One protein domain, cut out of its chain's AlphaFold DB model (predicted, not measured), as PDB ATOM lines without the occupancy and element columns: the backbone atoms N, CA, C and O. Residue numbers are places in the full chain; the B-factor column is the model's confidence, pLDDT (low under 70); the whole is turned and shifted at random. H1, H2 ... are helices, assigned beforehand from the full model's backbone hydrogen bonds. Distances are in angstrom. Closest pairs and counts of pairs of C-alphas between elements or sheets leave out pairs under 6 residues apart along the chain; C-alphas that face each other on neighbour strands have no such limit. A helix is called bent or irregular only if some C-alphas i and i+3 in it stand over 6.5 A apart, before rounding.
ATOM      1  N   ARG A 401     -59.355  26.495 -38.213       89.38
ATOM      2  CA  ARG A 401     -58.963  27.844 -38.673       89.38
ATOM      3  C   ARG A 401     -57.450  28.008 -38.883       89.38
ATOM      4  O   ARG A 401     -57.033  28.973 -39.516       89.38
ATOM      5  N   TRP A 402     -56.640  27.121 -38.301       92.56
ATOM      6  CA  TRP A 402     -55.183  27.120 -38.416       92.56
ATOM      7  C   TRP A 402     -54.660  26.297 -39.597       92.56
ATOM      8  O   TRP A 402     -53.462  26.355 -39.866       92.56
ATOM      9  N   ALA A 403     -55.525  25.594 -40.337       92.88
ATOM     10  CA  ALA A 403     -55.120  24.809 -41.500       92.88
ATOM     11  C   ALA A 403     -54.332  25.627 -42.547       92.88
ATOM     12  O   ALA A 403     -53.285  25.134 -42.971       92.88
ATOM     13  N   PRO A 404     -54.710  26.878 -42.903       92.12
ATOM     14  CA  PRO A 404     -53.914  27.691 -43.827       92.12
ATOM     15  C   PRO A 404     -52.489  27.941 -43.321       92.12
ATOM     16  O   PRO A 404     -51.532  27.786 -44.069       92.12
ATOM     17  N   PHE A 405     -52.322  28.230 -42.025       93.56
ATOM     18  CA  PHE A 405     -50.994  28.423 -41.440       93.56
ATOM     19  C   PHE A 405     -50.152  27.141 -41.515       93.56
ATOM     20  O   PHE A 405     -48.972  27.204 -41.850       93.56
ATOM     21  N   VAL A 406     -50.744  25.979 -41.216       96.00
ATOM     22  CA  VAL A 406     -50.046  24.682 -41.298       96.00
ATOM     23  C   VAL A 406     -49.621  24.384 -42.738       96.00
ATOM     24  O   VAL A 406     -48.480  23.989 -42.966       96.00
ATOM     25  N   GLN A 407     -50.505  24.635 -43.705       93.62
ATOM     26  CA  GLN A 407     -50.260  24.456 -45.138       93.62
ATOM     27  C   GLN A 407     -49.136  25.362 -45.660       93.62
ATOM     28  O   GLN A 407     -48.215  24.886 -46.318       93.62
ATOM     29  N   GLU A 408     -49.162  26.652 -45.319       90.81
ATOM     30  CA  GLU A 408     -48.132  27.623 -45.718       90.81
ATOM     31  C   GLU A 408     -46.764  27.330 -45.082       90.81
ATOM     32  O   GLU A 408     -45.734  27.743 -45.609       90.81
ATOM     33  N   ASN A 409     -46.733  26.609 -43.956       94.94
ATOM     34  CA  ASN A 409     -45.521  26.264 -43.211       94.94
ATOM     35  C   ASN A 409     -45.191  24.762 -43.274       94.94
ATOM     36  O   ASN A 409     -44.490  24.260 -42.393       94.94
ATOM     37  N   LEU A 410     -45.661  24.044 -44.302       95.75
ATOM     38  CA  LEU A 410     -45.581  22.580 -44.395       95.75
ATOM     39  C   LEU A 410     -44.181  22.027 -44.077       95.75
ATOM     40  O   LEU A 410     -44.045  21.174 -43.203       95.75
ATOM     41  N   LEU A 411     -43.126  22.561 -44.706       95.12
ATOM     42  CA  LEU A 411     -41.747  22.085 -44.503       95.12
ATOM     43  C   LEU A 411     -41.216  22.297 -43.075       95.12
ATOM     44  O   LEU A 411     -40.351  21.550 -42.613       95.12
ATOM     45  N   ILE A 412     -41.736  23.295 -42.359       96.12
ATOM     46  CA  ILE A 412     -41.373  23.561 -40.961       96.12
ATOM     47  C   ILE A 412     -41.994  22.493 -40.045       96.12
ATOM     48  O   ILE A 412     -41.403  22.161 -39.016       96.12
ATOM     49  N   TYR A 413     -43.140  21.917 -40.423       97.44
ATOM     50  CA  TYR A 413     -43.745  20.778 -39.726       97.44
ATOM     51  C   TYR A 413     -43.130  19.442 -40.141       97.44
ATOM     52  O   TYR A 413     -42.888  18.616 -39.271       97.44
ATOM     53  N   THR A 414     -42.871  19.216 -41.431       95.44
ATOM     54  CA  THR A 414     -42.486  17.891 -41.942       95.44
ATOM     55  C   THR A 414     -40.973  17.716 -42.027       95.44
ATOM     56  O   THR A 414     -40.397  16.913 -41.293       95.44
ATOM     57  N   LYS A 415     -40.282  18.507 -42.855       93.50
ATOM     58  CA  LYS A 415     -38.834  18.366 -43.083       93.50
ATOM     59  C   LYS A 415     -38.015  18.608 -41.812       93.50
ATOM     60  O   LYS A 415     -37.111  17.826 -41.513       93.50
ATOM     61  N   LEU A 416     -38.356  19.623 -41.012       95.56
ATOM     62  CA  LEU A 416     -37.690  19.833 -39.717       95.56
ATOM     63  C   LEU A 416     -38.013  18.732 -38.699       95.56
ATOM     64  O   LEU A 416     -37.141  18.383 -37.907       95.56
ATOM     65  N   PHE A 417     -39.207  18.130 -38.731       95.44
ATOM     66  CA  PHE A 417     -39.511  16.977 -37.880       95.44
ATOM     67  C   PHE A 417     -38.633  15.772 -38.230       95.44
ATOM     68  O   PHE A 417     -38.089  15.141 -37.326       95.44
ATOM     69  N   LEU A 418     -38.413  15.489 -39.517       91.62
ATOM     70  CA  LEU A 418     -37.478  14.439 -39.942       91.62
ATOM     71  C   LEU A 418     -36.038  14.746 -39.496       91.62
ATOM     72  O   LEU A 418     -35.340  13.858 -39.002       91.62
ATOM     73  N   GLY A 419     -35.620  16.014 -39.584       91.00
ATOM     74  CA  GLY A 419     -34.341  16.476 -39.039       91.00
ATOM     75  C   GLY A 419     -34.229  16.261 -37.525       91.00
ATOM     76  O   GLY A 419     -33.218  15.751 -37.042       91.00
ATOM     77  N   PHE A 420     -35.286  16.583 -36.769       93.81
ATOM     78  CA  PHE A 420     -35.357  16.302 -35.332       93.81
ATOM     79  C   PHE A 420     -35.271  14.804 -35.050       93.81
ATOM     80  O   PHE A 420     -34.531  14.402 -34.158       93.81
ATOM     81  N   LEU A 421     -36.005  13.979 -35.796       89.31
ATOM     82  CA  LEU A 421     -36.047  12.538 -35.587       89.31
ATOM     83  C   LEU A 421     -34.665  11.908 -35.796       89.31
ATOM     84  O   LEU A 421     -34.178  11.200 -34.917       89.31
ATOM     85  N   SER A 422     -33.993  12.243 -36.902       87.06
ATOM     86  CA  SER A 422     -32.616  11.805 -37.178       87.06
ATOM     87  C   SER A 422     -31.656  12.186 -36.044       87.06
ATOM     88  O   SER A 422     -30.799  11.400 -35.636       87.06
ATOM     89  N   ARG A 423     -31.832  13.382 -35.478       89.81
ATOM     90  CA  ARG A 423     -31.047  13.871 -34.344       89.81
ATOM     91  C   ARG A 423     -31.370  13.134 -33.042       89.81
ATOM     92  O   ARG A 423     -30.453  12.751 -32.318       89.81
ATOM     93  N   ALA A 424     -32.649  12.926 -32.742       87.31
ATOM     94  CA  ALA A 424     -33.118  12.262 -31.529       87.31
ATOM     95  C   ALA A 424     -32.616  10.816 -31.449       87.31
ATOM     96  O   ALA A 424     -32.163  10.395 -30.391       87.31
ATOM     97  N   LEU A 425     -32.598  10.103 -32.581       83.94
ATOM     98  CA  LEU A 425     -32.062   8.741 -32.696       83.94
ATOM     99  C   LEU A 425     -30.550   8.647 -32.427       83.94
ATOM    100  O   LEU A 425     -30.049   7.588 -32.071       83.94
ATOM    101  N   ARG A 426     -29.817   9.755 -32.585       83.62
ATOM    102  CA  ARG A 426     -28.372   9.857 -32.312       83.62
ATOM    103  C   ARG A 426     -28.057  10.425 -30.927       83.62
ATOM    104  O   ARG A 426     -26.887  10.513 -30.563       83.62
ATOM    105  N   THR A 427     -29.069  10.878 -30.192       83.12
ATOM    106  CA  THR A 427     -28.899  11.545 -28.900       83.12
ATOM    107  C   THR A 427     -29.064  10.532 -27.771       83.12
ATOM    108  O   THR A 427     -29.955   9.692 -27.818       83.12
ATOM    109  N   ASP A 428     -28.245  10.630 -26.722       77.00
ATOM    110  CA  ASP A 428     -28.413   9.796 -25.531       77.00
ATOM    111  C   ASP A 428     -29.703  10.168 -24.773       77.00
ATOM    112  O   ASP A 428     -29.797  11.236 -24.155       77.00
ATOM    113  N   LEU A 429     -30.702   9.284 -24.834       80.00
ATOM    114  CA  LEU A 429     -32.005   9.452 -24.186       80.00
ATOM    115  C   LEU A 429     -32.036   8.976 -22.726       80.00
ATOM    116  O   LEU A 429     -33.058   9.164 -22.068       80.00
ATOM    117  N   VAL A 430     -30.934   8.440 -22.183       77.44
ATOM    118  CA  VAL A 430     -30.809   8.163 -20.738       77.44
ATOM    119  C   VAL A 430     -30.820   9.473 -19.941       77.44
ATOM    120  O   VAL A 430     -31.320   9.540 -18.817       77.44
ATOM    121  N   SER A 431     -30.322  10.560 -20.537       77.81
ATOM    122  CA  SER A 431     -30.413  11.897 -19.954       77.81
ATOM    123  C   SER A 431     -31.873  12.376 -19.891       77.81
ATOM    124  O   SER A 431     -32.503  12.568 -20.939       77.81
ATOM    125  N   PRO A 432     -32.412  12.717 -18.701       79.00
ATOM    126  CA  PRO A 432     -33.793  13.185 -18.571       79.00
ATOM    127  C   PRO A 432     -34.036  14.499 -19.325       79.00
ATOM    128  O   PRO A 432     -35.154  14.769 -19.763       79.00
ATOM    129  N   LYS A 433     -32.993  15.322 -19.520       79.75
ATOM    130  CA  LYS A 433     -33.083  16.554 -20.319       79.75
ATOM    131  C   LYS A 433     -33.319  16.247 -21.800       79.75
ATOM    132  O   LYS A 433     -34.107  16.946 -22.436       79.75
ATOM    133  N   ASN A 434     -32.683  15.199 -22.322       85.12
ATOM    134  CA  ASN A 434     -32.811  14.778 -23.716       85.12
ATOM    135  C   ASN A 434     -34.129  14.030 -23.950       85.12
ATOM    136  O   ASN A 434     -34.847  14.344 -24.897       85.12
ATOM    137  N   ALA A 435     -34.522  13.143 -23.033       84.75
ATOM    138  CA  ALA A 435     -35.836  12.500 -23.066       84.75
ATOM    139  C   ALA A 435     -36.983  13.528 -23.026       84.75
ATOM    140  O   ALA A 435     -37.952  13.428 -23.782       84.75
ATOM    141  N   LEU A 436     -36.847  14.584 -22.209       85.50
ATOM    142  CA  LEU A 436     -37.821  15.675 -22.161       85.50
ATOM    143  C   LEU A 436     -37.969  16.383 -23.517       85.50
ATOM    144  O   LEU A 436     -39.073  16.810 -23.843       85.50
ATOM    145  N   MET A 437     -36.902  16.516 -24.313       91.06
ATOM    146  CA  MET A 437     -36.987  17.099 -25.658       91.06
ATOM    147  C   MET A 437     -37.881  16.260 -26.578       91.06
ATOM    148  O   MET A 437     -38.789  16.809 -27.201       91.06
ATOM    149  N   VAL A 438     -37.696  14.937 -26.593       91.56
ATOM    150  CA  VAL A 438     -38.541  14.007 -27.363       91.56
ATOM    151  C   VAL A 438     -39.993  14.079 -26.899       91.56
ATOM    152  O   VAL A 438     -40.892  14.275 -27.716       91.56
ATOM    153  N   PHE A 439     -40.225  14.034 -25.583       89.38
ATOM    154  CA  PHE A 439     -41.564  14.183 -25.011       89.38
ATOM    155  C   PHE A 439     -42.235  15.500 -25.427       89.38
ATOM    156  O   PHE A 439     -43.423  15.519 -25.737       89.38
ATOM    157  N   ARG A 440     -41.494  16.617 -25.450       94.00
ATOM    158  CA  ARG A 440     -42.031  17.931 -25.840       94.00
ATOM    159  C   ARG A 440     -42.486  17.946 -27.295       94.00
ATOM    160  O   ARG A 440     -43.571  18.459 -27.554       94.00
ATOM    161  N   VAL A 441     -41.697  17.380 -28.210       95.94
ATOM    162  CA  VAL A 441     -42.074  17.273 -29.629       95.94
ATOM    163  C   VAL A 441     -43.287  16.369 -29.785       95.94
ATOM    164  O   VAL A 441     -44.288  16.804 -30.350       95.94
ATOM    165  N   ALA A 442     -43.248  15.170 -29.199       93.12
ATOM    166  CA  ALA A 442     -44.364  14.229 -29.237       93.12
ATOM    167  C   ALA A 442     -45.658  14.868 -28.714       93.12
ATOM    168  O   ALA A 442     -46.691  14.795 -29.366       93.12
ATOM    169  N   LYS A 443     -45.593  15.590 -27.589       92.94
ATOM    170  CA  LYS A 443     -46.741  16.301 -27.013       92.94
ATOM    171  C   LYS A 443     -47.332  17.358 -27.951       92.94
ATOM    172  O   LYS A 443     -48.540  17.572 -27.921       92.94
ATOM    173  N   VAL A 444     -46.507  18.065 -28.726       95.38
ATOM    174  CA  VAL A 444     -47.000  19.077 -29.674       95.38
ATOM    175  C   VAL A 444     -47.649  18.410 -30.881       95.38
ATOM    176  O   VAL A 444     -48.781  18.747 -31.204       95.38
ATOM    177  N   PHE A 445     -46.979  17.433 -31.491       95.44
ATOM    178  CA  PHE A 445     -47.486  16.731 -32.675       95.44
ATOM    179  C   PHE A 445     -48.688  15.817 -32.373       95.44
ATOM    180  O   PHE A 445     -49.486  15.558 -33.267       95.44
ATOM    181  N   ALA A 446     -48.863  15.386 -31.119       93.19
ATOM    182  CA  ALA A 446     -50.019  14.611 -30.662       93.19
ATOM    183  C   ALA A 446     -51.252  15.465 -30.305       93.19
ATOM    184  O   ALA A 446     -52.234  14.931 -29.791       93.19
ATOM    185  N   GLN A 447     -51.224  16.786 -30.526       93.38
ATOM    186  CA  GLN A 447     -52.425  17.606 -30.342       93.38
ATOM    187  C   GLN A 447     -53.526  17.158 -31.322       93.38
ATOM    188  O   GLN A 447     -53.231  16.974 -32.507       93.38
ATOM    189  N   PRO A 448     -54.788  17.012 -30.868       92.81
ATOM    190  CA  PRO A 448     -55.883  16.608 -31.746       92.81
ATOM    191  C   PRO A 448     -56.005  17.541 -32.959       92.81
ATOM    192  O   PRO A 448     -55.791  18.750 -32.830       92.81
ATOM    193  N   ASN A 449     -56.350  16.975 -34.118       93.38
ATOM    194  CA  ASN A 449     -56.476  17.617 -35.439       93.38
ATOM    195  C   ASN A 449     -55.164  18.085 -36.099       93.38
ATOM    196  O   ASN A 449     -55.138  18.284 -37.311       93.38
ATOM    197  N   LEU A 450     -54.056  18.243 -35.361       95.50
ATOM    198  CA  LEU A 450     -52.813  18.756 -35.952       95.50
ATOM    199  C   LEU A 450     -52.230  17.800 -36.999       95.50
ATOM    200  O   LEU A 450     -51.885  18.233 -38.096       95.50
ATOM    201  N   ALA A 451     -52.150  16.506 -36.681       94.81
ATOM    202  CA  ALA A 451     -51.637  15.501 -37.610       94.81
ATOM    203  C   ALA A 451     -52.457  15.443 -38.910       94.81
ATOM    204  O   ALA A 451     -51.876  15.380 -39.991       94.81
ATOM    205  N   GLU A 452     -53.788  15.548 -38.816       95.00
ATOM    206  CA  GLU A 452     -54.677  15.580 -39.982       95.00
ATOM    207  C   GLU A 452     -54.449  16.822 -40.847       95.00
ATOM    208  O   GLU A 452     -54.364  16.709 -42.067       95.00
ATOM    209  N   MET A 453     -54.292  18.007 -40.242       95.88
ATOM    210  CA  MET A 453     -53.989  19.237 -40.986       95.88
ATOM    211  C   MET A 453     -52.644  19.155 -41.718       95.88
ATOM    212  O   MET A 453     -52.555  19.574 -42.873       95.88
ATOM    213  N   ILE A 454     -51.612  18.588 -41.079       97.06
ATOM    214  CA  ILE A 454     -50.301  18.373 -41.717       97.06
ATOM    215  C   ILE A 454     -50.445  17.377 -42.874       97.06
ATOM    216  O   ILE A 454     -49.937  17.631 -43.963       97.06
ATOM    217  N   GLN A 455     -51.172  16.274 -42.672       95.25
ATOM    218  CA  GLN A 455     -51.393  15.263 -43.705       95.25
ATOM    219  C   GLN A 455     -52.161  15.825 -44.909       95.25
ATOM    220  O   GLN A 455     -51.772  15.564 -46.044       95.25
ATOM    221  N   ARG A 456     -53.204  16.635 -44.685       94.06
ATOM    222  CA  ARG A 456     -53.929  17.341 -45.758       94.06
ATOM    223  C   ARG A 456     -53.004  18.293 -46.522       94.06
ATOM    224  O   ARG A 456     -53.044  18.323 -47.746       94.06
ATOM    225  N   GLY A 457     -52.149  19.044 -45.822       94.38
ATOM    226  CA  GLY A 457     -51.146  19.906 -46.458       94.38
ATOM    227  C   GLY A 457     -50.142  19.126 -47.314       94.38
ATOM    228  O   GLY A 457     -49.850  19.529 -48.437       94.38
ATOM    229  N   GLU A 458     -49.665  17.980 -46.823       94.31
ATOM    230  CA  GLU A 458     -48.790  17.079 -47.581       94.31
ATOM    231  C   GLU A 458     -49.496  16.492 -48.815       94.31
ATOM    232  O   GLU A 458     -48.903  16.451 -49.889       94.31
ATOM    233  N   GLN A 459     -50.771  16.108 -48.706       92.69
ATOM    234  CA  GLN A 459     -51.569  15.637 -49.846       92.69
ATOM    235  C   GLN A 459     -51.708  16.712 -50.928       92.69
ATOM    236  O   GLN A 459     -51.411  16.433 -52.084       92.69
ATOM    237  N   LEU A 460     -52.058  17.949 -50.552       91.94
ATOM    238  CA  LEU A 460     -52.156  19.081 -51.484       91.94
ATOM    239  C   LEU A 460     -50.837  19.351 -52.223       91.94
ATOM    240  O   LEU A 460     -50.850  19.733 -53.393       91.94
ATOM    241  N   PHE A 461     -49.696  19.152 -51.557       91.25
ATOM    242  CA  PHE A 461     -48.384  19.277 -52.191       91.25
ATOM    243  C   PHE A 461     -48.109  18.147 -53.197       91.25
ATOM    244  O   PHE A 461     -47.567  18.401 -54.272       91.25
ATOM    245  N   LEU A 462     -48.493  16.915 -52.853       89.75
ATOM    246  CA  LEU A 462     -48.264  15.712 -53.659       89.75
ATOM    247  C   LEU A 462     -49.285  15.515 -54.793       89.75
ATOM    248  O   LEU A 462     -49.076  14.651 -55.644       89.75
ATOM    249  N   GLU A 463     -50.377  16.283 -54.819       86.06
ATOM    250  CA  GLU A 463     -51.372  16.224 -55.891       86.06
ATOM    251  C   GLU A 463     -50.716  16.454 -57.267       86.06
ATOM    252  O   GLU A 463     -49.979  17.431 -57.442       86.06
ATOM    253  N   PRO A 464     -50.970  15.592 -58.271       76.12
ATOM    254  CA  PRO A 464     -50.467  15.798 -59.625       76.12
ATOM    255  C   PRO A 464     -50.950  17.141 -60.181       76.12
ATOM    256  O   PRO A 464     -52.119  17.490 -60.028       76.12
ATOM    257  N   GLU A 465     -50.078  17.900 -60.848       63.75
ATOM    258  CA  GLU A 465     -50.523  19.092 -61.575       63.75
ATOM    259  C   GLU A 465     -51.461  18.658 -62.706       63.75
ATOM    260  O   GLU A 465     -51.036  18.058 -63.694       63.75
ATOM    261  N   LEU A 466     -52.760  18.927 -62.557       51.97
ATOM    262  CA  LEU A 466     -53.706  18.762 -63.650       51.97
ATOM    263  C   LEU A 466     -53.296  19.741 -64.752       51.97
ATOM    264  O   LEU A 466     -53.407  20.957 -64.593       51.97
ATOM    265  N   VAL A 467     -52.794  19.208 -65.865       40.84
ATOM    266  CA  VAL A 467     -52.488  19.973 -67.074       40.84
ATOM    267  C   VAL A 467     -53.786  20.626 -67.549       40.84
ATOM    268  O   VAL A 467     -54.593  19.992 -68.220       40.84
ATOM    269  N   ALA A 496     -55.782  25.639 -53.448       81.25
ATOM    270  CA  ALA A 496     -54.983  25.403 -52.250       81.25
ATOM    271  C   ALA A 496     -53.709  24.597 -52.564       81.25
ATOM    272  O   ALA A 496     -52.671  24.869 -51.957       81.25
ATOM    273  N   SER A 497     -53.751  23.686 -53.549       84.38
ATOM    274  CA  SER A 497     -52.575  22.929 -54.005       84.38
ATOM    275  C   SER A 497     -51.506  23.870 -54.559       84.38
ATOM    276  O   SER A 497     -50.345  23.823 -54.142       84.38
ATOM    277  N   PHE A 498     -51.911  24.815 -55.415       85.56
ATOM    278  CA  PHE A 498     -51.009  25.819 -55.979       85.56
ATOM    279  C   PHE A 498     -50.315  26.655 -54.896       85.56
ATOM    280  O   PHE A 498     -49.106  26.884 -54.971       85.56
ATOM    281  N   LYS A 499     -51.050  27.084 -53.859       85.81
ATOM    282  CA  LYS A 499     -50.468  27.853 -52.747       85.81
ATOM    283  C   LYS A 499     -49.415  27.044 -51.998       85.81
ATOM    284  O   LYS A 499     -48.300  27.531 -51.823       85.81
ATOM    285  N   VAL A 500     -49.738  25.811 -51.602       88.62
ATOM    286  CA  VAL A 500     -48.799  24.940 -50.877       88.62
ATOM    287  C   VAL A 500     -47.534  24.704 -51.702       88.62
ATOM    288  O   VAL A 500     -46.431  24.913 -51.198       88.62
ATOM    289  N   LYS A 501     -47.673  24.357 -52.987       89.19
ATOM    290  CA  LYS A 501     -46.533  24.171 -53.899       89.19
ATOM    291  C   LYS A 501     -45.691  25.435 -54.035       89.19
ATOM    292  O   LYS A 501     -44.475  25.371 -53.885       89.19
ATOM    293  N   SER A 502     -46.324  26.594 -54.225       85.88
ATOM    294  CA  SER A 502     -45.621  27.878 -54.302       85.88
ATOM    295  C   SER A 502     -44.810  28.179 -53.038       85.88
ATOM    296  O   SER A 502     -43.706  28.711 -53.154       85.88
ATOM    297  N   HIS A 503     -45.328  27.857 -51.848       86.06
ATOM    298  CA  HIS A 503     -44.600  28.039 -50.587       86.06
ATOM    299  C   HIS A 503     -43.451  27.038 -50.422       86.06
ATOM    300  O   HIS A 503     -42.379  27.407 -49.958       86.06
ATOM    301  N   VAL A 504     -43.628  25.781 -50.832       88.69
ATOM    302  CA  VAL A 504     -42.541  24.790 -50.795       88.69
ATOM    303  C   VAL A 504     -41.412  25.185 -51.751       88.69
ATOM    304  O   VAL A 504     -40.245  25.197 -51.358       88.69
ATOM    305  N   TYR A 505     -41.746  25.583 -52.980       88.38
ATOM    306  CA  TYR A 505     -40.754  25.972 -53.984       88.38
ATOM    307  C   TYR A 505     -40.039  27.283 -53.652       88.38
ATOM    308  O   TYR A 505     -38.876  27.434 -54.015       88.38
ATOM    309  N   SER A 506     -40.670  28.216 -52.933       83.38
ATOM    310  CA  SER A 506     -39.973  29.425 -52.469       83.38
ATOM    311  C   SER A 506     -38.941  29.137 -51.369       83.38
ATOM    312  O   SER A 506     -37.982  29.896 -51.211       83.38
ATOM    313  N   LEU A 507     -39.116  28.043 -50.619       85.38
ATOM    314  CA  LEU A 507     -38.220  27.639 -49.534       85.38
ATOM    315  C   LEU A 507     -37.063  26.751 -50.007       85.38
ATOM    316  O   LEU A 507     -35.955  26.912 -49.510       85.38
ATOM    317  N   GLU A 508     -37.301  25.819 -50.932       84.75
ATOM    318  CA  GLU A 508     -36.318  24.791 -51.328       84.75
ATOM    319  C   GLU A 508     -35.975  24.782 -52.825       84.75
ATOM    320  O   GLU A 508     -35.104  24.025 -53.255       84.75
ATOM    321  N   GLY A 509     -36.620  25.633 -53.626       82.94
ATOM    322  CA  GLY A 509     -36.513  25.609 -55.082       82.94
ATOM    323  C   GLY A 509     -37.413  24.549 -55.725       82.94
ATOM    324  O   GLY A 509     -38.017  23.711 -55.052       82.94
ATOM    325  N   GLN A 510     -37.523  24.595 -57.053       80.19
ATOM    326  CA  GLN A 510     -38.391  23.688 -57.820       80.19
ATOM    327  C   GLN A 510     -37.864  22.249 -57.859       80.19
ATOM    328  O   GLN A 510     -38.653  21.308 -57.856       80.19
ATOM    329  N   ASP A 511     -36.544  22.069 -57.795       76.31
ATOM    330  CA  ASP A 511     -35.885  20.756 -57.815       76.31
ATOM    331  C   ASP A 511     -35.883  20.052 -56.442       76.31
ATOM    332  O   ASP A 511     -35.146  19.087 -56.211       76.31
ATOM    333  N   CYS A 512     -36.688  20.540 -55.493       80.00
ATOM    334  CA  CYS A 512     -36.759  20.006 -54.141       80.00
ATOM    335  C   CYS A 512     -37.224  18.543 -54.136       80.00
ATOM    336  O   CYS A 512     -38.367  18.224 -54.468       80.00
ATOM    337  N   LYS A 513     -36.363  17.647 -53.642       82.56
ATOM    338  CA  LYS A 513     -36.739  16.266 -53.321       82.56
ATOM    339  C   LYS A 513     -37.422  16.229 -51.959       82.56
ATOM    340  O   LYS A 513     -36.777  16.397 -50.925       82.56
ATOM    341  N   TYR A 514     -38.732  16.020 -51.971       88.44
ATOM    342  CA  TYR A 514     -39.535  15.927 -50.761       88.44
ATOM    343  C   TYR A 514     -39.729  14.469 -50.332       88.44
ATOM    344  O   TYR A 514     -40.189  13.648 -51.122       88.44
ATOM    345  N   THR A 515     -39.417  14.164 -49.072       88.88
ATOM    346  CA  THR A 515     -39.704  12.865 -48.448       88.88
ATOM    347  C   THR A 515     -40.997  12.975 -47.637       88.88
ATOM    348  O   THR A 515     -41.004  13.708 -46.644       88.88
ATOM    349  N   PRO A 516     -42.079  12.262 -48.012       90.31
ATOM    350  CA  PRO A 516     -43.347  12.336 -47.295       90.31
ATOM    351  C   PRO A 516     -43.216  11.867 -45.845       90.31
ATOM    352  O   PRO A 516     -42.812  10.731 -45.585       90.31
ATOM    353  N   MET A 517     -43.608  12.722 -44.898       91.88
ATOM    354  CA  MET A 517     -43.575  12.426 -43.465       91.88
ATOM    355  C   MET A 517     -44.459  11.221 -43.126       91.88
ATOM    356  O   MET A 517     -44.089  10.402 -42.285       91.88
TER     357      MET A 517
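Overview. This is residues 401 to 467 and 496 to 517 of the 721 residues of a protein of Sus scrofa (UniProt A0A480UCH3). H1, H2, H5 and H6 gather into a crossed cluster, and from it H3 runs out and H4 runs back as a loose, open loop. The printed part has 89 residues, with six named helices, H1 to H6 in order, and no named strand; its class is all helix. It is elongated, spanning 52 by 30 by 17 A, and only just loose, close to compact, with a radius of gyration of the C-alphas of 15.0 A.

Arrangement. Start at H1, residues 401 to 408, which is irregular: C-alphas 401 and 404 are 7.2 A apart. It touches residues 453 to 458 of H5, residues 450 to 462, at a steep tilt of 42 degrees, the same way; the closest C-alphas, of Gln 407 and Gly 457, are 4.8 A apart. Next comes H2, residues 410 to 413, which touches H5 with C-alphas Leu 410 and Gly 457 closest at 6.5 A. H3, residues 415 to 425, and H4, residues 432 to 445, are close but not clearly touching, Ala 424 to Val 438 being their closest C-alphas at 7.1 A, with a shallow tilt of 31 degrees, opposite ways. H6, residues 496 to 508, touches H5 about perpendicular at 85 degrees, through residues 496 to 501 on 457 to 461; C-alphas Leu 460 and Ser 497 are closest, 4.6 A. H3 and H6 are apart. In H3, H4, H5 and H6 every O i to N i+4 pair is within hydrogen-bond range; in H1 3 of 4 are, and H2 is too short for such a pair.

Along the chain. Find C-alpha 401 at (-58.963, 27.844, -38.673), where H1 begins. H3 is 15.7 A long, and H4 runs 20.0 A to C-alpha 445 at (-47.486, 16.731, -32.675). H5 is 18.5 A long; H6 runs 18.7 A to C-alpha 508 at (-36.318, 24.791, -51.328).

Size, cuts and confidence. The farthest C-alphas, of Ser 431 and Val 467, are 52.7 A apart. Residues 468 to 495 are not printed, and C-alphas 467 and 496 stand 16.0 A apart across this cut. Of the links printed whole, none is long. Look at residues 465 to 467 for pLDDT under 70; the mean of the printed part is 88.1.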